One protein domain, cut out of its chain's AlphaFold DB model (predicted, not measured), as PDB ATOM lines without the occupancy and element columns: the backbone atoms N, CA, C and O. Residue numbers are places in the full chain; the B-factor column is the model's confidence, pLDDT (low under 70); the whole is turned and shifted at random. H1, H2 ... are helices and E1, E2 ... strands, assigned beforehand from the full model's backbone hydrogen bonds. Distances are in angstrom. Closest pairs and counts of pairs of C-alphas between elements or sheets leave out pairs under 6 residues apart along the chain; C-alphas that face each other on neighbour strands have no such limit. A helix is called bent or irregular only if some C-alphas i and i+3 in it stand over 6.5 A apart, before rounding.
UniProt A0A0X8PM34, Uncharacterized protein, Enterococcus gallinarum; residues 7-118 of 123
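Overview. This is residues 7 to 118 of the 123 residues of an uncharacterized protein of Enterococcus gallinarum (UniProt A0A0X8PM34). H2 lies in the middle of the body, with H1 side by side with it in a helical hairpin; the short helix H3 packs across H2, H4 crosses H2 at a slant, and a two-stranded hairpin of E1 and E2 sits beyond H3, with E1 nearer to it. H5 lies well away from this body at the end of a tail, where residues 106 to 112 stick out. The printed part has 112 residues, with two named strands and five named helices in the order E1, E2, H1, H2, H3, H4, H5; the sheet, E1 - E2, is antiparallel and the class is mostly helix. The whole is only just loose, close to compact, with a radius of gyration of the C-alphas of 16.2 A and spans of 45 by 41 by 30 A.

Along the chain. Find C-alpha 7 at (170.910, 144.101, 220.033); from there E1 runs through residues 7 to 11. E2 follows as residues 17 to 22, 16.7 A from first to last C-alpha. Look next at C-alpha 27, at (188.953, 147.539, 223.018), where H1 begins its 21.4 A run through residues 27 to 41. H2 is residues 55 to 67, 18.0 A long, and H3 is residues 77 to 83. H4 covers residues 90 to 99; it is neither bent nor irregular, but only just: C-alphas 96 and 99 are 6.1 A apart. H5, residues 107 to 116, is 14.4 A long and ends at C-alpha 116, (178.056, 114.200, 225.822).

Arrangement. Begin at H2, the hub, which touches three helices. It forms a helical hairpin with H1, at a shallow tilt of 13 degrees, opposite ways; their closest C-alphas, Phe 33 and Phe 65, are 6.6 A apart. H3 touches H2 at 72 degrees, only just about perpendicular, closest at the C-alphas of Glu 64 and Lys 77, 4.8 A. H4 touches H2 at a steep tilt of 55 degrees, the same way, closest at the C-alphas of Gln 62 and Leu 91, 6.4 A. Move outward to E1: its closest C-alpha pair with H3 is Arg 11 and Gly 83, 4.4 A. E1 and E2 form an antiparallel hairpin; look for N 8 and O 20 at 2.9 A and N 20 and O 8 at 2.8 A. H5 is apart from H4. In H1, H2, H3, H4 and H5 every O i to N i+4 pair is within hydrogen-bond range.

Size, cuts and confidence. The two farthest C-alphas, those of Asp 16 and Glu 47, are 47.3 A apart. The printed part has no cut; the link from H1 to H2, residues 42 to 54, is long. Mean pLDDT of the printed part is 83.0, and residues 85 to 88 and 103 to 118 are under 70.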
ATOM      1  N   LYS A   7     172.321 143.786 219.855       88.50
ATOM      2  CA  LYS A   7     170.910 144.101 220.033       88.50
ATOM      3  C   LYS A   7     170.557 143.859 221.490       88.50
ATOM      4  O   LYS A   7     170.757 142.752 221.979       88.50
ATOM      5  N   LEU A   8     170.020 144.875 222.151       89.38
ATOM      6  CA  LEU A   8     169.546 144.793 223.526       89.38
ATOM      7  C   LEU A   8     168.055 145.115 223.559       89.38
ATOM      8  O   LEU A   8     167.610 146.087 222.951       89.38
ATOM      9  N   ARG A   9     167.283 144.282 224.251       90.06
ATOM     10  CA  ARG A   9     165.847 144.470 224.453       90.06
ATOM     11  C   ARG A   9     165.607 144.695 225.931       90.06
ATOM     12  O   ARG A   9     165.977 143.844 226.728       90.06
ATOM     13  N   ILE A  10     165.008 145.827 226.276       89.06
ATOM     14  CA  ILE A  10     164.673 146.159 227.661       89.06
ATOM     15  C   ILE A  10     163.165 146.347 227.734       89.06
ATOM     16  O   ILE A  10     162.609 147.148 226.980       89.06
ATOM     17  N   ARG A  11     162.511 145.606 228.629       89.88
ATOM     18  CA  ARG A  11     161.111 145.835 228.983       89.88
ATOM     19  C   ARG A  11     161.038 146.969 229.997       89.88
ATOM     20  O   ARG A  11     161.703 146.923 231.026       89.88
ATOM     21  N   ASP A  12     160.244 147.989 229.710       84.62
ATOM     22  CA  ASP A  12     160.014 149.070 230.658       84.62
ATOM     23  C   ASP A  12     158.934 148.719 231.695       84.62
ATOM     24  O   ASP A  12     158.270 147.680 231.634       84.62
ATOM     25  N   SER A  13     158.726 149.616 232.659       80.12
ATOM     26  CA  SER A  13     157.736 149.452 233.730       80.12
ATOM     27  C   SER A  13     156.283 149.336 233.248       80.12
ATOM     28  O   SER A  13     155.418 148.952 234.030       80.12
ATOM     29  N   LYS A  14     155.985 149.715 231.999       83.62
ATOM     30  CA  LYS A  14     154.648 149.601 231.395       83.62
ATOM     31  C   LYS A  14     154.471 148.282 230.643       83.62
ATOM     32  O   LYS A  14     153.366 147.983 230.201       83.62
ATOM     33  N   GLY A  15     155.536 147.486 230.537       83.56
ATOM     34  CA  GLY A  15     155.567 146.243 229.777       83.56
ATOM     35  C   GLY A  15     155.979 146.429 228.317       83.56
ATOM     36  O   GLY A  15     156.091 145.429 227.605       83.56
ATOM     37  N   ASP A  16     156.251 147.662 227.877       87.56
ATOM     38  CA  ASP A  16     156.670 147.941 226.507       87.56
ATOM     39  C   ASP A  16     158.142 147.555 226.324       87.56
ATOM     40  O   ASP A  16     159.006 147.865 227.146       87.56
ATOM     41  N   VAL A  17     158.448 146.854 225.229       89.31
ATOM     42  CA  VAL A  17     159.818 146.429 224.912       89.31
ATOM     43  C   VAL A  17     160.466 147.448 223.988       89.31
ATOM     44  O   VAL A  17     160.004 147.669 222.870       89.31
ATOM     45  N   GLN A  18     161.578 148.025 224.437       89.81
ATOM     46  CA  GLN A  18     162.405 148.921 223.636       89.81
ATOM     47  C   GLN A  18     163.648 148.183 223.136       89.81
ATOM     48  O   GLN A  18     164.277 147.423 223.877       89.81
ATOM     49  N   GLU A  19     163.995 148.404 221.869       91.62
ATOM     50  CA  GLU A  19     165.174 147.812 221.239       91.62
ATOM     51  C   GLU A  19     166.276 148.861 221.076       91.62
ATOM     52  O   GLU A  19     166.048 149.942 220.534       91.62
ATOM     53  N   TYR A  20     167.482 148.507 221.509       90.69
ATOM     54  CA  TYR A  20     168.682 149.322 221.397       90.69
ATOM     55  C   TYR A  20     169.726 148.578 220.575       90.69
ATOM     56  O   TYR A  20     169.866 147.353 220.674       90.69
ATOM     57  N   PHE A  21     170.470 149.326 219.766       90.50
ATOM     58  CA  PHE A  21     171.457 148.777 218.846       90.50
ATOM     59  C   PHE A  21     172.790 149.494 219.007       90.50
ATOM     60  O   PHE A  21     172.825 150.716 219.123       90.50
ATOM     61  N   GLN A  22     173.869 148.722 218.994       87.75
ATOM     62  CA  GLN A  22     175.242 149.214 219.048       87.75
ATOM     63  C   GLN A  22     176.117 148.305 218.185       87.75
ATOM     64  O   GLN A  22     176.007 147.090 218.277       87.75
ATOM     65  N   ASP A  23     176.999 148.843 217.352       85.50
ATOM     66  CA  ASP A  23     177.806 148.057 216.401       85.50
ATOM     67  C   ASP A  23     179.312 148.051 216.707       85.50
ATOM     68  O   ASP A  23     180.088 147.319 216.080       85.50
ATOM     69  N   PHE A  24     179.724 148.826 217.708       84.38
ATOM     70  CA  PHE A  24     181.112 148.993 218.104       84.38
ATOM     71  C   PHE A  24     181.323 148.770 219.603       84.38
ATOM     72  O   PHE A  24     180.626 149.341 220.437       84.38
ATOM     73  N   VAL A  25     182.341 147.977 219.942       86.69
ATOM     74  CA  VAL A  25     182.822 147.793 221.317       86.69
ATOM     75  C   VAL A  25     184.273 148.265 221.376       86.69
ATOM     76  O   VAL A  25     185.135 147.616 220.771       86.69
ATOM     77  N   PRO A  26     184.577 149.356 222.100       87.00
ATOM     78  CA  PRO A  26     185.950 149.806 222.277       87.00
ATOM     79  C   PRO A  26     186.806 148.730 222.953       87.00
ATOM     80  O   PRO A  26     186.403 148.129 223.952       87.00
ATOM     81  N   TYR A  27     188.023 148.518 222.447       86.00
ATOM     82  CA  TYR A  27     188.953 147.539 223.018       86.00
ATOM     83  C   TYR A  27     189.286 147.836 224.489       86.00
ATOM     84  O   TYR A  27     189.349 146.918 225.303       86.00
ATOM     85  N   SER A  28     189.408 149.115 224.851       88.75
ATOM     86  CA  SER A  28     189.619 149.549 226.236       88.75
ATOM     87  C   SER A  28     188.505 149.084 227.175       88.75
ATOM     88  O   SER A  28     188.798 148.563 228.247       88.75
ATOM     89  N   LYS A  29     187.236 149.190 226.760       88.75
ATOM     90  CA  LYS A  29     186.095 148.724 227.565       88.75
ATOM     91  C   LYS A  29     186.093 147.208 227.735       88.75
ATOM     92  O   LYS A  29     185.767 146.719 228.808       88.75
ATOM     93  N   ARG A  30     186.506 146.461 226.705       88.88
ATOM     94  CA  ARG A  30     186.675 145.004 226.808       88.88
ATOM     95  C   ARG A  30     187.727 144.632 227.853       88.88
ATOM     96  O   ARG A  30     187.487 143.743 228.660       88.88
ATOM     97  N   LEU A  31     188.889 145.284 227.815       89.94
ATOM     98  CA  LEU A  31     189.949 145.028 228.791       89.94
ATOM     99  C   LEU A  31     189.507 145.383 230.211       89.94
ATOM    100  O   LEU A  31     189.795 144.625 231.132       89.94
ATOM    101  N   ASP A  32     188.783 146.493 230.377       91.75
ATOM    102  CA  ASP A  32     188.240 146.884 231.679       91.75
ATOM    103  C   ASP A  32     187.265 145.835 232.229       91.75
ATOM    104  O   ASP A  32     187.374 145.464 233.393       91.75
ATOM    105  N   PHE A  33     186.384 145.286 231.384       91.88
ATOM    106  CA  PHE A  33     185.482 144.201 231.776       91.88
ATOM    107  C   PHE A  33     186.239 142.951 232.241       91.88
ATOM    108  O   PHE A  33     186.000 142.480 233.346       91.88
ATOM    109  N   ILE A  34     187.194 142.454 231.443       90.12
ATOM    110  CA  ILE A  34     187.987 141.259 231.790       90.12
ATOM    111  C   ILE A  34     188.743 141.471 233.106       90.12
ATOM    112  O   ILE A  34     188.858 140.560 233.924       90.12
ATOM    113  N   ARG A  35     189.283 142.676 233.310       93.44
ATOM    114  CA  ARG A  35     189.968 143.032 234.550       93.44
ATOM    115  C   ARG A  35     189.006 142.991 235.736       93.44
ATOM    116  O   ARG A  35     189.324 142.328 236.713       93.44
ATOM    117  N   LYS A  36     187.845 143.645 235.637       93.69
ATOM    118  CA  LYS A  36     186.832 143.675 236.703       93.69
ATOM    119  C   LYS A  36     186.264 142.292 237.020       93.69
ATOM    120  O   LYS A  36     186.048 141.990 238.184       93.69
ATOM    121  N   GLU A  37     186.060 141.449 236.012       91.62
ATOM    122  CA  GLU A  37     185.612 140.062 236.189       91.62
ATOM    123  C   GLU A  37     186.640 139.253 236.991       91.62
ATOM    124  O   GLU A  37     186.299 138.635 237.995       91.62
ATOM    125  N   ARG A  38     187.928 139.359 236.642       92.00
ATOM    126  CA  ARG A  38     189.007 138.735 237.426       92.00
ATOM    127  C   ARG A  38     189.140 139.314 238.827       92.00
ATOM    128  O   ARG A  38     189.419 138.573 239.766       92.00
ATOM    129  N   GLU A  39     189.003 140.629 238.971       93.19
ATOM    130  CA  GLU A  39     189.016 141.290 240.278       93.19
ATOM    131  C   GLU A  39     187.886 140.734 241.146       93.19
ATOM    132  O   GLU A  39     188.155 140.368 242.280       93.19
ATOM    133  N   LEU A  40     186.676 140.576 240.596       92.75
ATOM    134  CA  LEU A  40     185.513 140.007 241.278       92.75
ATOM    135  C   LEU A  40     185.767 138.563 241.749       92.75
ATOM    136  O   LEU A  40     185.515 138.254 242.915       92.75
ATOM    137  N   GLU A  41     186.326 137.726 240.872       90.25
ATOM    138  CA  GLU A  41     186.629 136.305 241.113       90.25
ATOM    139  C   GLU A  41     187.781 136.055 242.090       90.25
ATOM    140  O   GLU A  41     187.841 135.005 242.728       90.25
ATOM    141  N   SER A  42     188.716 136.999 242.196       91.94
ATOM    142  CA  SER A  42     189.915 136.871 243.033       91.94
ATOM    143  C   SER A  42     189.793 137.551 244.397       91.94
ATOM    144  O   SER A  42     190.769 137.579 245.148       91.94
ATOM    145  N   ARG A  43     188.614 138.091 244.738       93.44
ATOM    146  CA  ARG A  43     188.388 138.750 246.029       93.44
ATOM    147  C   ARG A  43     188.594 137.781 247.185       93.44
ATOM    148  O   ARG A  43     188.162 136.629 247.147       93.44
ATOM    149  N   THR A  44     189.191 138.304 248.244       93.62
ATOM    150  CA  THR A  44     189.332 137.621 249.524       93.62
ATOM    151  C   THR A  44     188.728 138.460 250.639       93.62
ATOM    152  O   THR A  44     188.638 139.682 250.512       93.62
ATOM    153  N   ASP A  45     188.316 137.811 251.722       92.25
ATOM    154  CA  ASP A  45     187.934 138.491 252.958       92.25
ATOM    155  C   ASP A  45     189.166 139.021 253.717       92.25
ATOM    156  O   ASP A  45     190.312 138.861 253.278       92.25
ATOM    157  N   ASP A  46     188.930 139.655 254.868       92.50
ATOM    158  CA  ASP A  46     189.980 140.227 255.723       92.50
ATOM    159  C   ASP A  46     190.944 139.165 256.294       92.50
ATOM    160  O   ASP A  46     192.037 139.496 256.756       92.50
ATOM    161  N   GLU A  47     190.568 137.883 256.246       91.94
ATOM    162  CA  GLU A  47     191.388 136.746 256.671       91.94
ATOM    163  C   GLU A  47     192.157 136.104 255.500       91.94
ATOM    164  O   GLU A  47     192.900 135.139 255.696       91.94
ATOM    165  N   GLY A  48     191.998 136.628 254.279       91.19
ATOM    166  CA  GLY A  48     192.628 136.110 253.067       91.19
ATOM    167  C   GLY A  48     191.935 134.880 252.471       91.19
ATOM    168  O   GLY A  48     192.529 134.201 251.629       91.19
ATOM    169  N   LYS A  49     190.699 134.563 252.876       93.12
ATOM    170  CA  LYS A  49     189.922 133.461 252.288       93.12
ATOM    171  C   LYS A  49     189.178 133.931 251.039       93.12
ATOM    172  O   LYS A  49     188.642 135.037 251.047       93.12
ATOM    173  N   PRO A  50     189.090 133.106 249.979       91.88
ATOM    174  CA  PRO A  50     188.338 133.455 248.776       91.88
ATOM    175  C   PRO A  50     186.868 133.759 249.077       91.88
ATOM    176  O   PRO A  50     186.194 132.980 249.754       91.88
ATOM    177  N   ILE A  51     186.363 134.864 248.527       93.00
ATOM    178  CA  ILE A  51     184.943 135.208 248.563       93.00
ATOM    179  C   ILE A  51     184.273 134.567 247.351       93.00
ATOM    180  O   ILE A  51     184.600 134.873 246.204       93.00
ATOM    181  N   THR A  52     183.302 133.691 247.601       90.25
ATOM    182  CA  THR A  52     182.474 133.128 246.532       90.25
ATOM    183  C   THR A  52     181.648 134.235 245.890       90.25
ATOM    184  O   THR A  52     180.820 134.857 246.552       90.25
ATOM    185  N   THR A  53     181.853 134.455 244.593       89.38
ATOM    186  CA  THR A  53     181.063 135.421 243.825       89.38
ATOM    187  C   THR A  53     179.666 134.872 243.562       89.38
ATOM    188  O   THR A  53     179.498 133.727 243.138       89.38
ATOM    189  N   THR A  54     178.659 135.695 243.827       89.75
ATOM    190  CA  THR A  54     177.251 135.352 243.609       89.75
ATOM    191  C   THR A  54     176.826 135.593 242.161       89.75
ATOM    192  O   THR A  54     177.435 136.378 241.434       89.75
ATOM    193  N   LEU A  55     175.745 134.934 241.731       85.38
ATOM    194  CA  LEU A  55     175.175 135.163 240.399       85.38
ATOM    195  C   LEU A  55     174.758 136.629 240.205       85.38
ATOM    196  O   LEU A  55     175.014 137.194 239.144       85.38
ATOM    197  N   ASP A  56     174.175 137.248 241.230       87.50
ATOM    198  CA  ASP A  56     173.734 138.644 241.176       87.50
ATOM    199  C   ASP A  56     174.911 139.603 240.966       87.50
ATOM    200  O   ASP A  56     174.814 140.516 240.152       87.50
ATOM    201  N   GLU A  57     176.058 139.368 241.607       90.19
ATOM    202  CA  GLU A  57     177.262 140.181 241.389       90.19
ATOM    203  C   GLU A  57     177.790 140.069 239.952       90.19
ATOM    204  O   GLU A  57     178.196 141.074 239.361       90.19
ATOM    205  N   TYR A  58     177.743 138.870 239.358       88.62
ATOM    206  CA  TYR A  58     178.057 138.705 237.938       88.62
ATOM    207  C   TYR A  58     177.056 139.454 237.059       88.62
ATOM    208  O   TYR A  58     177.472 140.194 236.168       88.62
ATOM    209  N   LEU A  59     175.753 139.297 237.302       89.50
ATOM    210  CA  LEU A  59     174.712 139.986 236.536       89.50
ATOM    211  C   LEU A  59     174.864 141.503 236.627       89.50
ATOM    212  O   LEU A  59     174.782 142.191 235.612       89.50
ATOM    213  N   GLU A  60     175.165 142.028 237.811       92.00
ATOM    214  CA  GLU A  60     175.414 143.445 238.018       92.00
ATOM    215  C   GLU A  60     176.627 143.953 237.235       92.00
ATOM    216  O   GLU A  60     176.531 145.004 236.592       92.00
ATOM    217  N   LEU A  61     177.743 143.215 237.257       93.12
ATOM    218  CA  LEU A  61     178.944 143.550 236.493       93.12
ATOM    219  C   LEU A  61     178.659 143.538 234.985       93.12
ATOM    220  O   LEU A  61     179.058 144.452 234.256       93.12
ATOM    221  N   GLN A  62     177.947 142.516 234.511       92.12
ATOM    222  CA  GLN A  62     177.564 142.381 233.109       92.12
ATOM    223  C   GLN A  62     176.617 143.506 232.677       92.12
ATOM    224  O   GLN A  62     176.833 144.119 231.630       92.12
ATOM    225  N   ALA A  63     175.604 143.823 233.486       92.25
ATOM    226  CA  ALA A  63     174.650 144.891 233.215       92.25
ATOM    227  C   ALA A  63     175.327 146.266 233.186       92.25
ATOM    228  O   ALA A  63     175.045 147.066 232.294       92.25
ATOM    229  N   GLU A  64     176.249 146.543 234.113       93.94
ATOM    230  CA  GLU A  64     177.030 147.782 234.113       93.94
ATOM    231  C   GLU A  64     177.875 147.910 232.843       93.94
ATOM    232  O   GLU A  64     177.865 148.951 232.178       93.94
ATOM    233  N   PHE A  65     178.575 146.838 232.473       93.56
ATOM    234  CA  PHE A  65     179.398 146.829 231.276       93.56
ATOM    235  C   PHE A  65     178.568 147.029 230.006       93.56
ATOM    236  O   PHE A  65     178.898 147.902 229.201       93.56
ATOM    237  N   VAL A  66     177.483 146.262 229.841       91.25
ATOM    238  CA  VAL A  66     176.592 146.354 228.678       91.25
ATOM    239  C   VAL A  66     175.956 147.735 228.600       91.25
ATOM    240  O   VAL A  66     175.976 148.317 227.521       91.25
ATOM    241  N   ALA A  67     175.485 148.309 229.713       93.06
ATOM    242  CA  ALA A  67     174.986 149.685 229.742       93.06
ATOM    243  C   ALA A  67     176.029 150.679 229.225       93.06
ATOM    244  O   ALA A  67     175.732 151.530 228.393       93.06
ATOM    245  N   GLY A  68     177.285 150.508 229.640       91.94
ATOM    246  CA  GLY A  68     178.395 151.319 229.164       91.94
ATOM    247  C   GLY A  68     178.696 151.188 227.667       91.94
ATOM    248  O   GLY A  68     179.469 151.996 227.156       91.94
ATOM    249  N   LEU A  69     178.155 150.207 226.942       91.12
ATOM    250  CA  LEU A  69     178.365 150.087 225.495       91.12
ATOM    251  C   LEU A  69     177.450 150.999 224.676       91.12
ATOM    252  O   LEU A  69     177.793 151.298 223.537       91.12
ATOM    253  N   PHE A  70     176.314 151.422 225.231       91.56
ATOM    254  CA  PHE A  70     175.318 152.213 224.519       91.56
ATOM    255  C   PHE A  70     175.446 153.695 224.875       91.56
ATOM    256  O   PHE A  70     175.578 154.058 226.042       91.56
ATOM    257  N   ASP A  71     175.339 154.561 223.868       88.94
ATOM    258  CA  ASP A  71     175.305 156.017 224.073       88.94
ATOM    259  C   ASP A  71     173.925 156.512 224.560       88.94
ATOM    260  O   ASP A  71     173.786 157.641 225.044       88.94
ATOM    261  N   ASP A  72     172.883 155.681 224.438       91.31
ATOM    262  CA  ASP A  72     171.530 156.023 224.870       91.31
ATOM    263  C   ASP A  72     171.423 156.016 226.402       91.31
ATOM    264  O   ASP A  72     171.517 154.977 227.053       91.31
ATOM    265  N   LYS A  73     171.151 157.191 226.979       90.00
ATOM    266  CA  LYS A  73     171.048 157.412 228.431       90.00
ATOM    267  C   LYS A  73     169.958 156.586 229.120       90.00
ATOM    268  O   LYS A  73     169.948 156.516 230.345       90.00
ATOM    269  N   ARG A  74     169.019 156.008 228.366       89.75
ATOM    270  CA  ARG A  74     167.979 155.114 228.898       89.75
ATOM    271  C   ARG A  74     168.519 153.710 229.170       89.75
ATOM    272  O   ARG A  74     167.973 153.012 230.022       89.75
ATOM    273  N   VAL A  75     169.604 153.314 228.505       91.50
ATOM    274  CA  VAL A  75     170.275 152.026 228.709       91.50
ATOM    275  C   VAL A  75     171.196 152.135 229.921       91.50
ATOM    276  O   VAL A  75     172.388 152.397 229.823       91.50
ATOM    277  N   THR A  76     170.613 151.972 231.105       93.50
ATOM    278  CA  THR A  76     171.334 152.027 232.384       93.50
ATOM    279  C   THR A  76     171.444 150.638 233.004       93.50
ATOM    280  O   THR A  76     170.614 149.777 232.716       93.50
ATOM    281  N   LYS A  77     172.408 150.433 233.921       93.00
ATOM    282  CA  LYS A  77     172.497 149.203 234.737       93.00
ATOM    283  C   LYS A  77     171.134 148.854 235.336       93.00
ATOM    284  O   LYS A  77     170.668 147.735 235.191       93.00
ATOM    285  N   LYS A  78     170.470 149.839 235.954       91.62
ATOM    286  CA  LYS A  78     169.155 149.659 236.574       91.62
ATOM    287  C   LYS A  78     168.092 149.231 235.563       91.62
ATOM    288  O   LYS A  78     167.398 148.258 235.806       91.62
ATOM    289  N   ALA A  79     167.992 149.919 234.425       90.12
ATOM    290  CA  ALA A  79     167.017 149.564 233.395       90.12
ATOM    291  C   ALA A  79     167.248 148.147 232.846       90.12
ATOM    292  O   ALA A  79     166.290 147.429 232.590       90.12
ATOM    293  N   ILE A  80     168.510 147.735 232.696       90.62
ATOM    294  CA  ILE A  80     168.867 146.376 232.282       90.62
ATOM    295  C   ILE A  80     168.464 145.359 233.352       90.62
ATOM    296  O   ILE A  80     167.785 144.397 233.022       90.62
ATOM    297  N   MET A  81     168.827 145.582 234.615       89.75
ATOM    298  CA  MET A  81     168.504 144.661 235.713       89.75
ATOM    299  C   MET A  81     166.994 144.530 235.955       89.75
ATOM    300  O   MET A  81     166.523 143.452 236.293       89.75
ATOM    301  N   ASP A  82     166.236 145.613 235.766       88.69
ATOM    302  CA  ASP A  82     164.783 145.628 235.970       88.69
ATOM    303  C   ASP A  82     164.009 145.076 234.751       88.69
ATOM    304  O   ASP A  82     162.860 144.655 234.886       88.69
ATOM    305  N   GLY A  83     164.599 145.142 233.549       82.44
ATOM    306  CA  GLY A  83     163.879 144.981 232.279       82.44
ATOM    307  C   GLY A  83     164.399 143.894 231.339       82.44
ATOM    308  O   GLY A  83     163.709 143.560 230.371       82.44
ATOM    309  N   VAL A  84     165.592 143.351 231.584       80.25
ATOM    310  CA  VAL A  84     166.061 142.107 230.962       80.25
ATOM    311  C   VAL A  84     165.614 140.968 231.860       80.25
ATOM    312  O   VAL A  84     165.798 141.018 233.072       80.25
ATOM    313  N   ASP A  85     164.992 139.955 231.269       68.00
ATOM    314  CA  ASP A  85     164.607 138.764 232.015       68.00
ATOM    315  C   ASP A  85     165.878 138.124 232.591       68.00
ATOM    316  O   ASP A  85     166.763 137.713 231.848       68.00
ATOM    317  N   THR A  86     166.018 138.091 233.916       54.34
ATOM    318  CA  THR A  86     167.232 137.606 234.595       54.34
ATOM    319  C   THR A  86     167.449 136.102 234.414       54.34
ATOM    320  O   THR A  86     168.499 135.585 234.786       54.34
ATOM    321  N   THR A  87     166.463 135.391 233.856       55.81
ATOM    322  CA  THR A  87     166.584 133.990 233.427       55.81
ATOM    323  C   THR A  87     167.120 133.840 232.000       55.81
ATOM    324  O   THR A  87     167.439 132.731 231.574       55.81
ATOM    325  N   ASP A  88     167.224 134.945 231.261       64.25
ATOM    326  CA  ASP A  88     167.685 134.994 229.881       64.25
ATOM    327  C   ASP A  88     169.207 135.220 229.846       64.25
ATOM    328  O   ASP A  88     169.739 136.200 230.370       64.25
ATOM    329  N   ASP A  89     169.920 134.318 229.166       72.94
ATOM    330  CA  ASP A  89     171.365 134.395 228.928       72.94
ATOM    331  C   ASP A  89     171.777 135.615 228.076       72.94
ATOM    332  O   ASP A  89     172.956 135.776 227.766       72.94
ATOM    333  N   THR A  90     170.851 136.499 227.693       81.62
ATOM    334  CA  THR A  90     171.067 137.679 226.845       81.62
ATOM    335  C   THR A  90     172.349 138.460 227.166       81.62
ATOM    336  O   THR A  90     173.138 138.726 226.256       81.62
ATOM    337  N   LEU A  91     172.609 138.818 228.431       83.88
ATOM    338  CA  LEU A  91     173.818 139.581 228.790       83.88
ATOM    339  C   LEU A  91     175.094 138.748 228.599       83.88
ATOM    340  O   LEU A  91     176.056 139.206 227.974       83.88
ATOM    341  N   SER A  92     175.065 137.499 229.061       82.75
ATOM    342  CA  SER A  92     176.128 136.504 228.893       82.75
ATOM    343  C   SER A  92     176.416 136.230 227.411       82.75
ATOM    344  O   SER A  92     177.577 136.174 227.007       82.75
ATOM    345  N   GLU A  93     175.396 136.145 226.557       83.12
ATOM    346  CA  GLU A  93     175.539 135.964 225.111       83.12
ATOM    347  C   GLU A  93     176.145 137.189 224.421       83.12
ATOM    348  O   GLU A  93     177.039 137.042 223.577       83.12
ATOM    349  N   ILE A  94     175.682 138.395 224.769       83.81
ATOM    350  CA  ILE A  94     176.261 139.647 224.263       83.81
ATOM    351  C   ILE A  94     177.752 139.671 224.598       83.81
ATOM    352  O   ILE A  94     178.591 139.911 223.722       83.81
ATOM    353  N   ILE A  95     178.098 139.356 225.844       83.25
ATOM    354  CA  ILE A  95     179.482 139.381 226.300       83.25
ATOM    355  C   ILE A  95     180.301 138.289 225.610       83.25
ATOM    356  O   ILE A  95     181.305 138.596 224.970       83.25
ATOM    357  N   LYS A  96     179.862 137.029 225.632       82.88
ATOM    358  CA  LYS A  96     180.614 135.915 225.036       82.88
ATOM    359  C   LYS A  96     180.830 136.099 223.537       82.88
ATOM    360  O   LYS A  96     181.959 136.006 223.053       82.88
ATOM    361  N   TYR A  97     179.773 136.394 222.786       81.38
ATOM    362  CA  TYR A  97     179.822 136.316 221.326       81.38
ATOM    363  C   TYR A  97     180.107 137.652 220.648       81.38
ATOM    364  O   TYR A  97     180.744 137.682 219.594       81.38
ATOM    365  N   ARG A  98     179.656 138.772 221.222       77.50
ATOM    366  CA  ARG A  98     179.844 140.093 220.602       77.50
ATOM    367  C   ARG A  98     181.032 140.837 221.193       77.50
ATOM    368  O   ARG A  98     181.792 141.455 220.445       77.50
ATOM    369  N   VAL A  99     181.250 140.720 222.502       78.44
ATOM    370  CA  VAL A  99     182.354 141.409 223.179       78.44
ATOM    371  C   VAL A  99     183.620 140.574 223.133       78.44
ATOM    372  O   VAL A  99     184.597 141.035 222.565       78.44
ATOM    373  N   LEU A 100     183.629 139.351 223.653       80.31
ATOM    374  CA  LEU A 100     184.822 138.501 223.702       80.31
ATOM    375  C   LEU A 100     185.112 137.803 222.368       80.31
ATOM    376  O   LEU A 100     186.238 137.368 222.136       80.31
ATOM    377  N   ARG A 101     184.139 137.802 221.445       73.38
ATOM    378  CA  ARG A 101     184.217 137.143 220.130       73.38
ATOM    379  C   ARG A 101     184.520 135.649 220.232       73.38
ATOM    380  O   ARG A 101     185.195 135.103 219.360       73.38
ATOM    381  N   HIS A 102     184.006 134.982 221.263       72.69
ATOM    382  CA  HIS A 102     183.912 133.532 221.211       72.69
ATOM    383  C   HIS A 102     183.092 133.148 219.980       72.69
ATOM    384  O   HIS A 102     182.104 133.804 219.639       72.69
ATOM    385  N   THR A 103     183.519 132.108 219.279       62.44
ATOM    386  CA  THR A 103     182.729 131.538 218.194       62.44
ATOM    387  C   THR A 103     181.443 130.994 218.804       62.44
ATOM    388  O   THR A 103     181.503 130.257 219.791       62.44
ATOM    389  N   LYS A 104     180.276 131.351 218.248       59.53
ATOM    390  CA  LYS A 104     179.047 130.631 218.596       59.53
ATOM    391  C   LYS A 104     179.285 129.162 218.234       59.53
ATOM    392  O   LYS A 104     179.693 128.914 217.098       59.53
ATOM    393  N   PRO A 105     179.127 128.205 219.165       58.09
ATOM    394  CA  PRO A 105     179.184 126.805 218.785       58.09
ATOM    395  C   PRO A 105     178.094 126.582 217.739       58.09
ATOM    396  O   PRO A 105     176.947 126.983 217.953       58.09
ATOM    397  N   ASP A 106     178.458 125.988 216.601       58.19
ATOM    398  CA  ASP A 106     177.476 125.609 215.590       58.19
ATOM    399  C   ASP A 106     176.369 124.792 216.259       58.19
ATOM    400  O   ASP A 106     176.617 124.000 217.169       58.19
ATOM    401  N   GLU A 107     175.129 124.951 215.809       58.69
ATOM    402  CA  GLU A 107     173.963 124.295 216.414       58.69
ATOM    403  C   GLU A 107     174.105 122.757 216.442       58.69
ATOM    404  O   GLU A 107     173.583 122.071 217.323       58.69
ATOM    405  N   GLN A 108     174.910 122.216 215.521       51.28
ATOM    406  CA  GLN A 108     175.330 120.816 215.508       51.28
ATOM    407  C   GLN A 108     176.327 120.472 216.626       51.28
ATOM    408  O   GLN A 108     176.193 119.428 217.257       51.28
ATOM    409  N   VAL A 109     177.285 121.354 216.920       59.06
ATOM    410  CA  VAL A 109     178.245 121.208 218.028       59.06
ATOM    411  C   VAL A 109     177.533 121.335 219.376       59.06
ATOM    412  O   VAL A 109     177.821 120.560 220.285       59.06
ATOM    413  N   LYS A 110     176.542 122.230 219.490       58.16
ATOM    414  CA  LYS A 110     175.706 122.369 220.694       58.16
ATOM    415  C   LYS A 110     174.959 121.067 221.016       58.16
ATOM    416  O   LYS A 110     175.082 120.556 222.125       58.16
ATOM    417  N   LYS A 111     174.309 120.454 220.016       57.78
ATOM    418  CA  LYS A 111     173.647 119.139 220.156       57.78
ATOM    419  C   LYS A 111     174.605 118.005 220.527       57.78
ATOM    420  O   LYS A 111     174.184 117.047 221.168       57.78
ATOM    421  N   ILE A 112     175.863 118.067 220.087       63.25
ATOM    422  CA  ILE A 112     176.879 117.067 220.441       63.25
ATOM    423  C   ILE A 112     177.289 117.240 221.908       63.25
ATOM    424  O   ILE A 112     177.244 116.271 222.656       63.25
ATOM    425  N   LEU A 113     177.596 118.465 222.342       62.41
ATOM    426  CA  LEU A 113     177.987 118.758 223.726       62.41
ATOM    427  C   LEU A 113     176.869 118.442 224.735       62.41
ATOM    428  O   LEU A 113     177.141 117.855 225.780       62.41
ATOM    429  N   GLU A 114     175.612 118.741 224.398       63.94
ATOM    430  CA  GLU A 114     174.438 118.399 225.219       63.94
ATOM    431  C   GLU A 114     174.232 116.879 225.349       63.94
ATOM    432  O   GLU A 114     173.824 116.393 226.401       63.94
ATOM    433  N   LYS A 115     174.565 116.105 224.307       55.38
ATOM    434  CA  LYS A 115     174.521 114.633 224.353       55.38
ATOM    435  C   LYS A 115     175.697 114.023 225.115       55.38
ATOM    436  O   LYS A 115     175.548 112.949 225.690       55.38
ATOM    437  N   SER A 116     176.853 114.684 225.133       56.38
ATOM    438  CA  SER A 116     178.056 114.200 225.822       56.38
ATOM    439  C   SER A 116     178.037 114.426 227.340       56.38
ATOM    440  O   SER A 116     178.765 113.742 228.051       56.38
ATOM    441  N   GLY A 117     177.199 115.335 227.857       51.25
ATOM    442  CA  GLY A 117     177.066 115.605 229.299       51.25
ATOM    443  C   GLY A 117     176.215 114.597 230.090       51.25
ATOM    444  O   GLY A 117     176.109 114.718 231.306       51.25
ATOM    445  N   GLY A 118     175.606 113.608 229.427       45.88
ATOM    446  CA  GLY A 118     174.672 112.643 230.027       45.88
ATOM    447  C   GLY A 118     175.255 111.261 230.330       45.88
ATOM    448  O   GLY A 118     174.514 110.283 230.320       45.88
TER     449      GLY A 118